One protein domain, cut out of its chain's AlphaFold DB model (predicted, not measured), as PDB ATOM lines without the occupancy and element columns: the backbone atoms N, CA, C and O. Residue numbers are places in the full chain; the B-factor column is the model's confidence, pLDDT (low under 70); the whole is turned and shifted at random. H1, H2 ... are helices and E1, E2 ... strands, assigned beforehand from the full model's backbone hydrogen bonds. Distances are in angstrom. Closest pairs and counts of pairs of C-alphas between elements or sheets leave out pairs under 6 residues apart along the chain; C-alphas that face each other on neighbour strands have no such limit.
ATOM      1  N   ILE A  57     144.462  77.889  69.314       74.81
ATOM      2  CA  ILE A  57     143.952  77.103  68.190       74.81
ATOM      3  C   ILE A  57     142.431  76.933  68.289       74.81
ATOM      4  O   ILE A  57     141.731  77.105  67.290       74.81
ATOM      5  N   ASP A  58     141.895  76.624  69.467       76.69
ATOM      6  CA  ASP A  58     140.453  76.473  69.681       76.69
ATOM      7  C   ASP A  58     139.716  77.814  69.593       76.69
ATOM      8  O   ASP A  58     138.654  77.895  68.969       76.69
ATOM      9  N   ASP A  59     140.320  78.891  70.096       83.12
ATOM     10  CA  ASP A  59     139.831  80.255  69.888       83.12
ATOM     11  C   ASP A  59     139.804  80.623  68.393       83.12
ATOM     12  O   ASP A  59     138.834  81.215  67.905       83.12
ATOM     13  N   ALA A  60     140.827  80.228  67.628       84.00
ATOM     14  CA  ALA A  60     140.863  80.450  66.184       84.00
ATOM     15  C   ALA A  60     139.801  79.618  65.451       84.00
ATOM     16  O   ALA A  60     139.130  80.141  64.557       84.00
ATOM     17  N   LYS A  61     139.584  78.355  65.843       79.81
ATOM     18  CA  LYS A  61     138.497  77.515  65.309       79.81
ATOM     19  C   LYS A  61     137.133  78.139  65.583       79.81
ATOM     20  O   LYS A  61     136.314  78.210  64.668       79.81
ATOM     21  N   ALA A  62     136.893  78.617  66.804       82.69
ATOM     22  CA  ALA A  62     135.648  79.284  67.167       82.69
ATOM     23  C   ALA A  62     135.443  80.568  66.347       82.69
ATOM     24  O   ALA A  62     134.358  80.792  65.807       82.69
ATOM     25  N   LEU A  63     136.500  81.367  66.160       88.12
ATOM     26  CA  LEU A  63     136.454  82.566  65.322       88.12
ATOM     27  C   LEU A  63     136.103  82.231  63.868       88.12
ATOM     28  O   LEU A  63     135.227  82.870  63.280       88.12
ATOM     29  N   ILE A  64     136.743  81.211  63.291       86.12
ATOM     30  CA  ILE A  64     136.439  80.732  61.936       86.12
ATOM     31  C   ILE A  64     134.998  80.230  61.858       86.12
ATOM     32  O   ILE A  64     134.285  80.610  60.935       86.12
ATOM     33  N   ALA A  65     134.540  79.438  62.829       83.19
ATOM     34  CA  ALA A  65     133.182  78.908  62.854       83.19
ATOM     35  C   ALA A  65     132.129  80.029  62.866       83.19
ATOM     36  O   ALA A  65     131.199  79.993  62.054       83.19
ATOM     37  N   SER A  66     132.301  81.062  63.699       87.44
ATOM     38  CA  SER A  66     131.423  82.243  63.707       87.44
ATOM     39  C   SER A  66     131.435  82.979  62.361       87.44
ATOM     40  O   SER A  66     130.379  83.373  61.862       87.44
ATOM     41  N   LEU A  67     132.602  83.120  61.720       87.62
ATOM     42  CA  LEU A  67     132.713  83.732  60.389       87.62
ATOM     43  C   LEU A  67     132.020  82.889  59.306       87.62
ATOM     44  O   LEU A  67     131.256  83.422  58.498       87.62
ATOM     45  N   THR A  68     132.231  81.572  59.305       81.81
ATOM     46  CA  THR A  68     131.595  80.630  58.374       81.81
ATOM     47  C   THR A  68     130.080  80.609  58.557       81.81
ATOM     48  O   THR A  68     129.338  80.594  57.570       81.81
ATOM     49  N   TYR A  69     129.595  80.661  59.798       82.56
ATOM     50  CA  TYR A  69     128.171  80.794  60.093       82.56
ATOM     51  C   TYR A  69     127.613  82.117  59.552       82.56
ATOM     52  O   TYR A  69     126.614  82.128  58.828       82.56
ATOM     53  N   GLY A  70     128.302  83.229  59.822       80.00
ATOM     54  CA  GLY A  70     127.943  84.551  59.315       80.00
ATOM     55  C   GLY A  70     127.890  84.623  57.785       80.00
ATOM     56  O   GLY A  70     127.076  85.363  57.237       80.00
ATOM     57  N   GLN A  71     128.702  83.829  57.085       82.31
ATOM     58  CA  GLN A  71     128.702  83.747  55.624       82.31
ATOM     59  C   GLN A  71     127.584  82.849  55.072       82.31
ATOM     60  O   GLN A  71     126.863  83.245  54.154       82.31
ATOM     61  N   SER A  72     127.444  81.639  55.617       72.88
ATOM     62  CA  SER A  72     126.599  80.578  55.046       72.88
ATOM     63  C   SER A  72     125.160  80.556  55.566       72.88
ATOM     64  O   SER A  72     124.281  80.023  54.891       72.88
ATOM     65  N   ARG A  73     124.904  81.101  56.763       78.31
ATOM     66  CA  ARG A  73     123.609  80.990  57.459       78.31
ATOM     67  C   ARG A  73     122.985  82.328  57.853       78.31
ATOM     68  O   ARG A  73     121.769  82.386  58.018       78.31
ATOM     69  N   SER A  74     123.770  83.395  58.012       75.25
ATOM     70  CA  SER A  74     123.218  84.705  58.384       75.25
ATOM     71  C   SER A  74     122.518  85.390  57.205       75.25
ATOM     72  O   SER A  74     122.934  85.274  56.056       75.25
ATOM     73  N   THR A  75     121.449  86.132  57.491       87.69
ATOM     74  CA  THR A  75     120.692  86.892  56.489       87.69
ATOM     75  C   THR A  75     121.294  88.281  56.268       87.69
ATOM     76  O   THR A  75     121.913  88.861  57.165       87.69
ATOM     77  N   HIS A  76     121.055  88.878  55.093       86.62
ATOM     78  CA  HIS A  76     121.518  90.239  54.779       86.62
ATOM     79  C   HIS A  76     121.117  91.266  55.851       86.62
ATOM     80  O   HIS A  76     121.936  92.081  56.265       86.62
ATOM     81  N   THR A  77     119.885  91.193  56.362       86.94
ATOM     82  CA  THR A  77     119.361  92.141  57.360       86.94
ATOM     83  C   THR A  77     120.031  92.028  58.731       86.94
ATOM     84  O   THR A  77     120.078  93.017  59.464       86.94
ATOM     85  N   ARG A  78     120.574  90.855  59.091       87.62
ATOM     86  CA  ARG A  78     121.326  90.653  60.343       87.62
ATOM     87  C   ARG A  78     122.791  91.075  60.230       87.62
ATOM     88  O   ARG A  78     123.383  91.440  61.248       87.62
ATOM     89  N   GLY A  79     123.341  91.050  59.017       87.44
ATOM     90  CA  GLY A  79     124.749  91.316  58.728       87.44
ATOM     91  C   GLY A  79     125.466  90.090  58.169       87.44
ATOM     92  O   GLY A  79     126.465  89.664  58.740       87.44
ATOM     93  N   GLN A  80     124.938  89.502  57.089       89.88
ATOM     94  CA  GLN A  80     125.608  88.406  56.382       89.88
ATOM     95  C   GLN A  80     127.021  88.807  55.945       89.88
ATOM     96  O   GLN A  80     127.245  89.909  55.440       89.88
ATOM     97  N   ILE A  81     127.965  87.885  56.108       89.12
ATOM     98  CA  ILE A  81     129.361  88.073  55.724       89.12
ATOM     99  C   ILE A  81     129.536  87.677  54.259       89.12
ATOM    100  O   ILE A  81     129.247  86.552  53.869       89.12
ATOM    101  N   THR A  82     130.054  88.596  53.447       88.62
ATOM    102  CA  THR A  82     130.376  88.339  52.032       88.62
ATOM    103  C   THR A  82     131.875  88.187  51.789       88.62
ATOM    104  O   THR A  82     132.283  87.471  50.881       88.62
ATOM    105  N   MET A  83     132.703  88.833  52.614       89.38
ATOM    106  CA  MET A  83     134.162  88.862  52.478       89.38
ATOM    107  C   MET A  83     134.837  88.504  53.815       89.38
ATOM    108  O   MET A  83     135.357  89.395  54.495       89.38
ATOM    109  N   PRO A  84     134.831  87.219  54.225       88.44
ATOM    110  CA  PRO A  84     135.363  86.794  55.524       88.44
ATOM    111  C   PRO A  84     136.853  87.123  55.683       88.44
ATOM    112  O   PRO A  84     137.278  87.578  56.743       88.44
ATOM    113  N   GLU A  85     137.642  86.988  54.613       89.81
ATOM    114  CA  GLU A  85     139.072  87.295  54.660       89.81
ATOM    115  C   GLU A  85     139.346  88.798  54.868       89.81
ATOM    116  O   GLU A  85     140.213  89.182  55.650       89.81
ATOM    117  N   ALA A  86     138.595  89.677  54.198       91.69
ATOM    118  CA  ALA A  86     138.749  91.123  54.370       91.69
ATOM    119  C   ALA A  86     138.373  91.563  55.792       91.69
ATOM    120  O   ALA A  86     139.051  92.407  56.381       91.69
ATOM    121  N   LEU A  87     137.323  90.948  56.344       93.44
ATOM    122  CA  LEU A  87     136.840  91.183  57.698       93.44
ATOM    123  C   LEU A  87     137.899  90.795  58.733       93.44
ATOM    124  O   LEU A  87     138.265  91.624  59.565       93.44
ATOM    125  N   ILE A  88     138.443  89.577  58.661       93.31
ATOM    126  CA  ILE A  88     139.439  89.142  59.645       93.31
ATOM    127  C   ILE A  88     140.752  89.925  59.519       93.31
ATOM    128  O   ILE A  88     141.344  90.293  60.529       93.31
ATOM    129  N   ARG A  89     141.164  90.305  58.298       94.94
ATOM    130  CA  ARG A  89     142.300  91.223  58.096       94.94
ATOM    131  C   ARG A  89     142.071  92.576  58.781       94.94
ATOM    132  O   ARG A  89     143.027  93.143  59.296       94.94
ATOM    133  N   ALA A  90     140.848  93.114  58.765       96.12
ATOM    134  CA  ALA A  90     140.527  94.368  59.451       96.12
ATOM    135  C   ALA A  90     140.640  94.222  60.977       96.12
ATOM    136  O   ALA A  90     141.292  95.037  61.623       96.12
ATOM    137  N   LEU A  91     140.103  93.132  61.530       95.69
ATOM    138  CA  LEU A  91     140.225  92.805  62.952       95.69
ATOM    139  C   LEU A  91     141.689  92.659  63.398       95.69
ATOM    140  O   LEU A  91     142.080  93.240  64.406       95.69
ATOM    141  N   VAL A  92     142.522  91.965  62.617       95.56
ATOM    142  CA  VAL A  92     143.967  91.810  62.885       95.56
ATOM    143  C   VAL A  92     144.720  93.147  62.832       95.56
ATOM    144  O   VAL A  92     145.694  93.337  63.561       95.56
ATOM    145  N   ARG A  93     144.264  94.106  62.012       96.56
ATOM    146  CA  ARG A  93     144.791  95.487  61.998       96.56
ATOM    147  C   ARG A  93     144.330  96.332  63.193       96.56
ATOM    148  O   ARG A  93     144.753  97.478  63.306       96.56
ATOM    149  N   GLY A  94     143.486  95.788  64.070       94.06
ATOM    150  CA  GLY A  94     142.923  96.500  65.216       94.06
ATOM    151  C   GLY A  94     141.741  97.403  64.864       94.06
ATOM    152  O   GLY A  94     141.391  98.280  65.650       94.06
ATOM    153  N   GLU A  95     141.125  97.228  63.691       97.06
ATOM    154  CA  GLU A  95     139.948  98.008  63.311       97.06
ATOM    155  C   GLU A  95     138.697  97.546  64.073       97.06
ATOM    156  O   GLU A  95     138.487  96.355  64.314       97.06
ATOM    157  N   GLU A  96     137.823  98.500  64.403       96.44
ATOM    158  CA  GLU A  96     136.506  98.212  64.965       96.44
ATOM    159  C   GLU A  96     135.525  97.849  63.839       96.44
ATOM    160  O   GLU A  96     135.132  98.677  63.007       96.44
ATOM    161  N   LEU A  97     135.113  96.585  63.810       94.62
ATOM    162  CA  LEU A  97     134.229  96.067  62.783       94.62
ATOM    163  C   LEU A  97     132.827  96.674  62.894       94.62
ATOM    164  O   LEU A  97     132.272  96.828  63.981       94.62
ATOM    165  N   ALA A  98     132.239  96.975  61.733       91.81
ATOM    166  CA  ALA A  98     130.921  97.589  61.570       91.81
ATOM    167  C   ALA A  98     130.777  99.008  62.153       91.81
ATOM    168  O   ALA A  98     129.685  99.572  62.079       91.81
ATOM    169  N   ALA A  99     131.856  99.636  62.639       91.50
ATOM    170  CA  ALA A  99     131.816 101.006  63.157       91.50
ATOM    171  C   ALA A  99     131.301 102.008  62.110       91.50
ATOM    172  O   ALA A  99     130.376 102.771  62.381       91.50
ATOM    173  N   ARG A 100     131.814 101.937  60.873       89.19
ATOM    174  CA  ARG A 100     131.370 102.797  59.755       89.19
ATOM    175  C   ARG A 100     129.912 102.567  59.344       89.19
ATOM    176  O   ARG A 100     129.291 103.465  58.793       89.19
ATOM    177  N   ALA A 101     129.378 101.376  59.607       87.81
ATOM    178  CA  ALA A 101     128.000 101.005  59.294       87.81
ATOM    179  C   ALA A 101     127.025 101.269  60.461       87.81
ATOM    180  O   ALA A 101     125.850 100.925  60.360       87.81
ATOM    181  N   GLY A 102     127.499 101.833  61.580       90.94
ATOM    182  CA  GLY A 102     126.688 102.043  62.784       90.94
ATOM    183  C   GLY A 102     126.351 100.756  63.547       90.94
ATOM    184  O   GLY A 102     125.448 100.759  64.382       90.94
ATOM    185  N   GLY A 103     127.065  99.660  63.277       93.31
ATOM    186  CA  GLY A 103     126.884  98.355  63.903       93.31
ATOM    187  C   GLY A 103     125.921  97.412  63.172       93.31
ATOM    188  O   GLY A 103     125.040  97.805  62.400       93.31
ATOM    189  N   VAL A 104     126.070  96.120  63.446       94.50
ATOM    190  CA  VAL A 104     125.222  95.048  62.907       94.50
ATOM    191  C   VAL A 104     124.698  94.163  64.031       94.50
ATOM    192  O   VAL A 104     125.266  94.110  65.120       94.50
ATOM    193  N   ARG A 105     123.578  93.486  63.775       90.69
ATOM    194  CA  ARG A 105     122.906  92.658  64.778       90.69
ATOM    195  C   ARG A 105     123.670  91.363  65.049       90.69
ATOM    196  O   ARG A 105     123.795  90.983  66.207       90.69
ATOM    197  N   ALA A 106     124.202  90.739  63.995       89.88
ATOM    198  CA  ALA A 106     124.931  89.474  64.069       89.88
ATOM    199  C   ALA A 106     126.086  89.508  65.082       89.88
ATOM    200  O   ALA A 106     126.281  88.540  65.804       89.88
ATOM    201  N   ILE A 107     126.790  90.638  65.222       90.38
ATOM    202  CA  ILE A 107     127.895  90.770  66.185       90.38
ATOM    203  C   ILE A 107     127.433  90.514  67.634       90.38
ATOM    204  O   ILE A 107     128.107  89.804  68.369       90.38
ATOM    205  N   GLY A 108     126.262  91.014  68.046       81.62
ATOM    206  CA  GLY A 108     125.749  90.811  69.412       81.62
ATOM    207  C   GLY A 108     125.090  89.447  69.662       81.62
ATOM    208  O   GLY A 108     124.592  89.188  70.763       81.62
ATOM    209  N   GLU A 109     125.020  88.590  68.644       86.56
ATOM    210  CA  GLU A 109     124.375  87.273  68.706       86.56
ATOM    211  C   GLU A 109     125.390  86.147  68.475       86.56
ATOM    212  O   GLU A 109     125.478  85.236  69.293       86.56
ATOM    213  N   ASP A 110     126.195  86.255  67.418       84.44
ATOM    214  CA  ASP A 110     127.004  85.163  66.863       84.44
ATOM    215  C   ASP A 110     128.438  85.106  67.453       84.44
ATOM    216  O   ASP A 110     129.200  84.189  67.143       84.44
ATOM    217  N   TYR A 111     128.816  86.074  68.305       88.25
ATOM    218  CA  TYR A 111     130.176  86.224  68.866       88.25
ATOM    219  C   TYR A 111     130.237  86.197  70.403       88.25
ATOM    220  O   TYR A 111     131.286  86.462  70.984       88.25
ATOM    221  N   ARG A 112     129.137  85.854  71.084       82.25
ATOM    222  CA  ARG A 112     129.056  85.875  72.561       82.25
ATOM    223  C   ARG A 112     130.050  84.938  73.243       82.25
ATOM    224  O   ARG A 112     130.590  85.267  74.290       82.25
ATOM    225  N   GLU A 113     130.286  83.773  72.652       80.75
ATOM    226  CA  GLU A 113     131.265  82.812  73.165       80.75
ATOM    227  C   GLU A 113     132.693  83.360  73.043       80.75
ATOM    228  O   GLU A 113     133.453  83.326  74.005       80.75
ATOM    229  N   LEU A 114     133.026  83.974  71.904       84.50
ATOM    230  CA  LEU A 114     134.319  84.631  71.684       84.50
ATOM    231  C   LEU A 114     134.526  85.834  72.618       84.50
ATOM    232  O   LEU A 114     135.650  86.101  73.036       84.50
ATOM    233  N   GLU A 115     133.457  86.549  72.970       83.06
ATOM    234  CA  GLU A 115     133.490  87.618  73.973       83.06
ATOM    235  C   GLU A 115     133.738  87.065  75.387       83.06
ATOM    236  O   GLU A 115     134.613  87.555  76.105       83.06
ATOM    237  N   ALA A 116     133.040  85.989  75.773       78.88
ATOM    238  CA  ALA A 116     133.259  85.309  77.052       78.88
ATOM    239  C   ALA A 116     134.703  84.790  77.193       78.88
ATOM    240  O   ALA A 116     135.293  84.890  78.267       78.88
ATOM    241  N   ARG A 117     135.296  84.323  76.085       78.00
ATOM    242  CA  ARG A 117     136.698  83.875  75.974       78.00
ATOM    243  C   ARG A 117     137.718  85.006  75.839       78.00
ATOM    244  O   ARG A 117     138.919  84.753  75.715       78.00
ATOM    245  N   GLN A 118     137.260  86.259  75.851       86.31
ATOM    246  CA  GLN A 118     138.095  87.452  75.689       86.31
ATOM    247  C   GLN A 118     138.897  87.455  74.376       86.31
ATOM    248  O   GLN A 118     139.990  88.014  74.313       86.31
ATOM    249  N   VAL A 119     138.371  86.831  73.320       87.56
ATOM    250  CA  VAL A 119     138.939  86.877  71.962       87.56
ATOM    251  C   VAL A 119     138.528  88.169  71.266       87.56
ATOM    252  O   VAL A 119     139.337  88.794  70.578       87.56
ATOM    253  N   VAL A 120     137.283  88.597  71.472       92.69
ATOM    254  CA  VAL A 120     136.729  89.848  70.947       92.69
ATOM    255  C   VAL A 120     136.104  90.669  72.067       92.69
ATOM    256  O   VAL A 120     135.711  90.135  73.097       92.69
ATOM    257  N   ASP A 121     135.994  91.970  71.841       92.44
ATOM    258  CA  ASP A 121     135.229  92.890  72.680       92.44
ATOM    259  C   ASP A 121     134.051  93.417  71.864       92.44
ATOM    260  O   ASP A 121     134.267  94.004  70.797       92.44
ATOM    261  N   VAL A 122     132.823  93.176  72.332       94.69
ATOM    262  CA  VAL A 122     131.596  93.587  71.648       94.69
ATOM    263  C   VAL A 122     131.051  94.857  72.291       94.69
ATOM    264  O   VAL A 122     130.660  94.902  73.451       94.69
ATOM    265  N   THR A 123     130.944  95.919  71.497       95.12
ATOM    266  CA  THR A 123     130.372  97.190  71.940       95.12
ATOM    267  C   THR A 123     128.970  97.365  71.372       95.12
ATOM    268  O   THR A 123     128.752  97.387  70.159       95.12
ATOM    269  N   LYS A 124     127.986  97.563  72.250       95.44
ATOM    270  CA  LYS A 124     126.639  97.976  71.843       95.44
ATOM    271  C   LYS A 124     126.643  99.462  71.474       95.44
ATOM    272  O   LYS A 124     126.945 100.301  72.315       95.44
ATOM    273  N   LYS A 125     126.267  99.798  70.235       94.69
ATOM    274  CA  LYS A 125     126.162 101.195  69.763       94.69
ATOM    275  C   LYS A 125     124.751 101.754  69.912       94.69
ATOM    276  O   LYS A 125     124.577 102.898  70.314       94.69
ATOM    277  N   SER A 126     123.735 100.954  69.590       93.19
ATOM    278  CA  SER A 126     122.323 101.329  69.729       93.19
ATOM    279  C   SER A 126     121.432 100.080  69.772       93.19
ATOM    280  O   SER A 126     121.921  98.954  69.916       93.19
ATOM    281  N   TYR A 127     120.107 100.249  69.721       92.62
ATOM    282  CA  TYR A 127     119.169  99.131  69.813       92.62
ATOM    283  C   TYR A 127     119.395  98.110  68.684       92.62
ATOM    284  O   TYR A 127     119.192  98.406  67.508       92.62
ATOM    285  N   GLY A 128     119.834  96.902  69.050       90.38
ATOM    286  CA  GLY A 128     120.122  95.822  68.100       90.38
ATOM    287  C   GLY A 128     121.354  96.050  67.216       90.38
ATOM    288  O   GLY A 128     121.514  95.343  66.223       90.38
ATOM    289  N   ARG A 129     122.210  97.026  67.544       94.94
ATOM    290  CA  ARG A 129     123.391  97.395  66.755       94.94
ATOM    291  C   ARG A 129     124.656  97.252  67.582       94.94
ATOM    292  O   ARG A 129     124.816  97.929  68.600       94.94
ATOM    293  N   TYR A 130     125.553  96.398  67.107       96.62
ATOM    294  CA  TYR A 130     126.785  96.045  67.796       96.62
ATOM    295  C   TYR A 130     127.978  96.187  66.857       96.62
ATOM    296  O   TYR A 130     127.867  95.974  65.647       96.62
ATOM    297  N   THR A 131     129.112  96.553  67.423       97.31
ATOM    298  CA  THR A 131     130.428  96.543  66.786       97.31
ATOM    299  C   THR A 131     131.347  95.653  67.602       97.31
ATOM    300  O   THR A 131     131.021  95.301  68.736       97.31
ATOM    301  N   MET A 132     132.481  95.255  67.034       96.75
ATOM    302  CA  MET A 132     133.469  94.493  67.791       96.75
ATOM    303  C   MET A 132     134.891  94.816  67.372       96.75
ATOM    304  O   MET A 132     135.131  95.225  66.236       96.75
ATOM    305  N   ARG A 133     135.832  94.572  68.277       96.94
ATOM    306  CA  ARG A 133     137.274  94.600  68.013       96.94
ATOM    307  C   ARG A 133     137.918  93.306  68.495       96.94
ATOM    308  O   ARG A 133     137.403  92.656  69.402       96.94
ATOM    309  N   LEU A 134     139.043  92.944  67.893       96.62
ATOM    310  CA  LEU A 134     139.828  91.787  68.309       96.62
ATOM    311  C   LEU A 134     140.668  92.145  69.540       96.62
ATOM    312  O   LEU A 134     141.332  93.181  69.556       96.62
ATOM    313  N   LEU A 135     140.632  91.294  70.563       92.38
ATOM    314  CA  LEU A 135     141.459  91.414  71.765       92.38
ATOM    315  C   LEU A 135     142.735  90.570  71.657       92.38
ATOM    316  O   LEU A 135     143.799  91.024  72.077       92.38
ATOM    317  N   LYS A 136     142.640  89.374  71.062       89.69
ATOM    318  CA  LYS A 136     143.758  88.434  70.864       89.69
ATOM    319  C   LYS A 136     144.228  88.452  69.408       89.69
ATOM    320  O   LYS A 136     143.595  87.868  68.528       89.69
ATOM    321  N   LYS A 137     145.298  89.204  69.124       89.69
ATOM    322  CA  LYS A 137     145.781  89.433  67.747       89.69
ATOM    323  C   LYS A 137     146.313  88.155  67.090       89.69
ATOM    324  O   LYS A 137     146.022  87.907  65.924       89.69
ATOM    325  N   ASP A 138     147.039  87.360  67.859       84.81
ATOM    326  CA  ASP A 138     147.569  86.038  67.521       84.81
ATOM    327  C   ASP A 138     146.474  85.068  67.053       84.81
ATOM    328  O   ASP A 138     146.613  84.446  66.001       84.81
ATOM    329  N   VAL A 139     145.333  85.025  67.750       89.06
ATOM    330  CA  VAL A 139     144.164  84.226  67.342       89.06
ATOM    331  C   VAL A 139     143.650  84.652  65.963       89.06
ATOM    332  O   VAL A 139     143.359  83.816  65.106       89.06
ATOM    333  N   GLY A 140     143.556  85.963  65.713       91.12
ATOM    334  CA  GLY A 140     143.131  86.486  64.412       91.12
ATOM    335  C   GLY A 140     144.130  86.202  63.286       91.12
ATOM    336  O   GLY A 140     143.717  85.913  62.162       91.12
ATOM    337  N   GLU A 141     145.434  86.264  63.569       88.06
ATOM    338  CA  GLU A 141     146.505  85.928  62.619       88.06
ATOM    339  C   GLU A 141     146.500  84.435  62.268       88.06
ATOM    340  O   GLU A 141     146.611  84.076  61.088       88.06
ATOM    341  N   LEU A 142     146.287  83.571  63.263       83.62
ATOM    342  CA  LEU A 142     146.144  82.132  63.069       83.62
ATOM    343  C   LEU A 142     144.914  81.820  62.210       83.62
ATOM    344  O   LEU A 142     145.023  81.147  61.185       83.62
ATOM    345  N   ALA A 143     143.761  82.391  62.552       87.50
ATOM    346  CA  ALA A 143     142.537  82.212  61.780       87.50
ATOM    347  C   ALA A 143     142.659  82.744  60.337       87.50
ATOM    348  O   ALA A 143     142.195  82.098  59.397       87.50
ATOM    349  N   LEU A 144     143.340  83.877  60.122       88.00
ATOM    350  CA  LEU A 144     143.635  84.390  58.779       88.00
ATOM    351  C   LEU A 144     144.538  83.433  57.989       88.00
ATOM    352  O   LEU A 144     144.321  83.237  56.792       88.00
ATOM    353  N   THR A 145     145.531  82.830  58.644       82.88
ATOM    354  CA  THR A 145     146.419  81.834  58.030       82.88
ATOM    355  C   THR A 145     145.636  80.595  57.600       82.88
ATOM    356  O   THR A 145     145.786  80.154  56.462       82.88
ATOM    357  N   ILE A 146     144.735  80.095  58.448       79.94
ATOM    358  CA  ILE A 146     143.867  78.944  58.154       79.94
ATOM    359  C   ILE A 146     142.873  79.243  57.019       79.94
ATOM    360  O   ILE A 146     142.598  78.375  56.199       79.94
ATOM    361  N   ILE A 147     142.320  80.459  56.948       79.62
ATOM    362  CA  ILE A 147     141.389  80.854  55.872       79.62
ATOM    363  C   ILE A 147     142.117  80.986  54.526       79.62
ATOM    364  O   ILE A 147     141.541  80.678  53.483       79.62
ATOM    365  N   ARG A 148     143.367  81.465  54.533       79.12
ATOM    366  CA  ARG A 148     144.192  81.614  53.322       79.12
ATOM    367  C   ARG A 148     144.789  80.298  52.846       79.12
ATOM    368  O   ARG A 148     144.954  80.101  51.644       79.12
ATOM    369  N   GLY A 149     145.180  79.444  53.780       66.19
ATOM    370  CA  GLY A 149     145.671  78.119  53.473       66.19
ATOM    371  C   GLY A 149     144.514  77.229  53.020       66.19
ATOM    372  O   GLY A 149     143.449  77.223  53.626       66.19
ATOM    373  N   GLY A 150     144.694  76.496  51.920       56.50
ATOM    374  CA  GLY A 150     143.691  75.533  51.451       56.50
ATOM    375  C   GLY A 150     143.456  74.391  52.453       56.50
ATOM    376  O   GLY A 150     144.025  74.380  53.544       56.50
ATOM    377  N   ALA A 151     142.674  73.380  52.059       52.22
ATOM    378  CA  ALA A 151     142.301  72.247  52.920       52.22
ATOM    379  C   ALA A 151     143.487  71.613  53.682       52.22
ATOM    380  O   ALA A 151     143.348  71.277  54.850       52.22
ATOM    381  N   ALA A 152     144.677  71.552  53.073       44.59
ATOM    382  CA  ALA A 152     145.890  71.028  53.705       44.59
ATOM    383  C   ALA A 152     146.413  71.875  54.884       44.59
ATOM    384  O   ALA A 152     146.971  71.326  55.824       44.59
ATOM    385  N   ALA A 153     146.242  73.199  54.865       51.44
ATOM    386  CA  ALA A 153     146.629  74.069  55.979       51.44
ATOM    387  C   ALA A 153     145.585  74.048  57.102       51.44
ATOM    388  O   ALA A 153     145.939  74.125  58.274       51.44
ATOM    389  N   GLN A 154     144.305  73.905  56.740       52.66
ATOM    390  CA  GLN A 154     143.232  73.631  57.696       52.66
ATOM    391  C   GLN A 154     143.499  72.308  58.410       52.66
ATOM    392  O   GLN A 154     143.531  72.277  59.630       52.66
ATOM    393  N   GLU A 155     143.786  71.242  57.669       46.84
ATOM    394  CA  GLU A 155     144.098  69.925  58.220       46.84
ATOM    395  C   GLU A 155     145.405  69.927  59.027       46.84
ATOM    396  O   GLU A 155     145.427  69.382  60.123       46.84
ATOM    397  N   ALA A 156     146.450  70.627  58.573       47.66
ATOM    398  CA  ALA A 156     147.691  70.779  59.329       47.66
ATOM    399  C   ALA A 156     147.478  71.517  60.655       47.66
ATOM    400  O   ALA A 156     147.926  71.014  61.667       47.66
ATOM    401  N   VAL A 157     146.750  72.638  60.708       50.25
ATOM    402  CA  VAL A 157     146.484  73.336  61.986       50.25
ATOM    403  C   VAL A 157     145.511  72.553  62.882       50.25
ATOM    404  O   VAL A 157     145.584  72.638  64.106       50.25
ATOM    405  N   LEU A 158     144.625  71.742  62.295       49.28
ATOM    406  CA  LEU A 158     143.781  70.793  63.032       49.28
ATOM    407  C   LEU A 158     144.583  69.594  63.584       49.28
ATOM    408  O   LEU A 158     144.190  69.043  64.611       49.28
ATOM    409  N   MET A 159     145.682  69.200  62.927       43.69
ATOM    410  CA  MET A 159     146.582  68.107  63.331       43.69
ATOM    411  C   MET A 159     147.790  68.571  64.175       43.69
ATOM    412  O   MET A 159     148.338  67.779  64.940       43.69
TER     413      MET A 159
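This is residues 57 to 159 of the 200 residues of an uncharacterized protein of Caulobacter zeae (UniProt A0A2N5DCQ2). Three helices make the body: H1 crosses H5 at a steep angle, and H2 lies alongside H5, running the opposite way. From this body the two-stranded hairpin E1 and E2 reaches toward one end of the long axis, with short H3 packed on it, while H6 folds back from H5 at the other end. The printed part has 103 residues, in the order H1, H2, H3, H4, E1, E2, H5, H6; the sheet E1 - E2 is antiparallel and the class is mostly helix. It is compact, with a radius of gyration of the C-alphas of 13.0 A, yet elongated, spanning 42 by 25 by 21 A.

Begin with H1, residues 57 to 72. Its residues 57 to 64 alone touch H5, residues 137 to 148, at a steep tilt of 55 degrees, the same way; look at the closest C-alphas, Ala 60 and Ala 143, 5.0 A apart. Next comes H2, residues 84 to 92, which touches H5 at a shallow tilt of 22 degrees, opposite ways, with the C-alphas of Val 92 and Gly 140 closest at 5.6 A. H1 and H2 form a helical hairpin and only just touch, with 3 pairs of C-alphas within 8 A, the closest being Leu 67 and Pro 84 at 6.3 A. H3, residues 107 to 110, has C-alpha 108 at 5.6 A from C-alpha 130 of E2, residues 129 to 134, their closest pair. H4, residues 112 to 116, only just touches H1, with 3 pairs of C-alphas within 8 A; Leu 63 and Leu 114 have the closest, 7.0 A apart. E1, residues 120 to 126, forms an antiparallel hairpin with E2; find N 123 and O 131 at 2.8 A and N 131 and O 123 at 2.9 A, within hydrogen-bond range. H6, residues 151 to 159, touches residues 146 to 147 of H5 at a steep tilt of 41 degrees, opposite ways, a helical hairpin whose closest C-alphas, Ile 146 and Gln 154, are 5.4 A apart. H1, H2, H4, H5 and H6 have every O i to N i+4 pair within hydrogen-bond range, and H3 is too short for such a pair.

Find C-alpha 57 at (143.952, 77.103, 68.190); from there H1 runs 22.0 A. E1 begins at C-alpha 120, (136.729, 89.848, 70.947), and runs 18.5 A; E2 runs 17.4 A and H5 16.5 A. H6 ends at C-alpha 159, (146.582, 68.107, 63.331).

The two C-alphas farthest apart, Tyr 127 and Ala 152, are 42.0 A apart. The printed part has no cut; the links H1 to H2 and H2 to H3 are long. Residues 149 to 159 have pLDDT under 70.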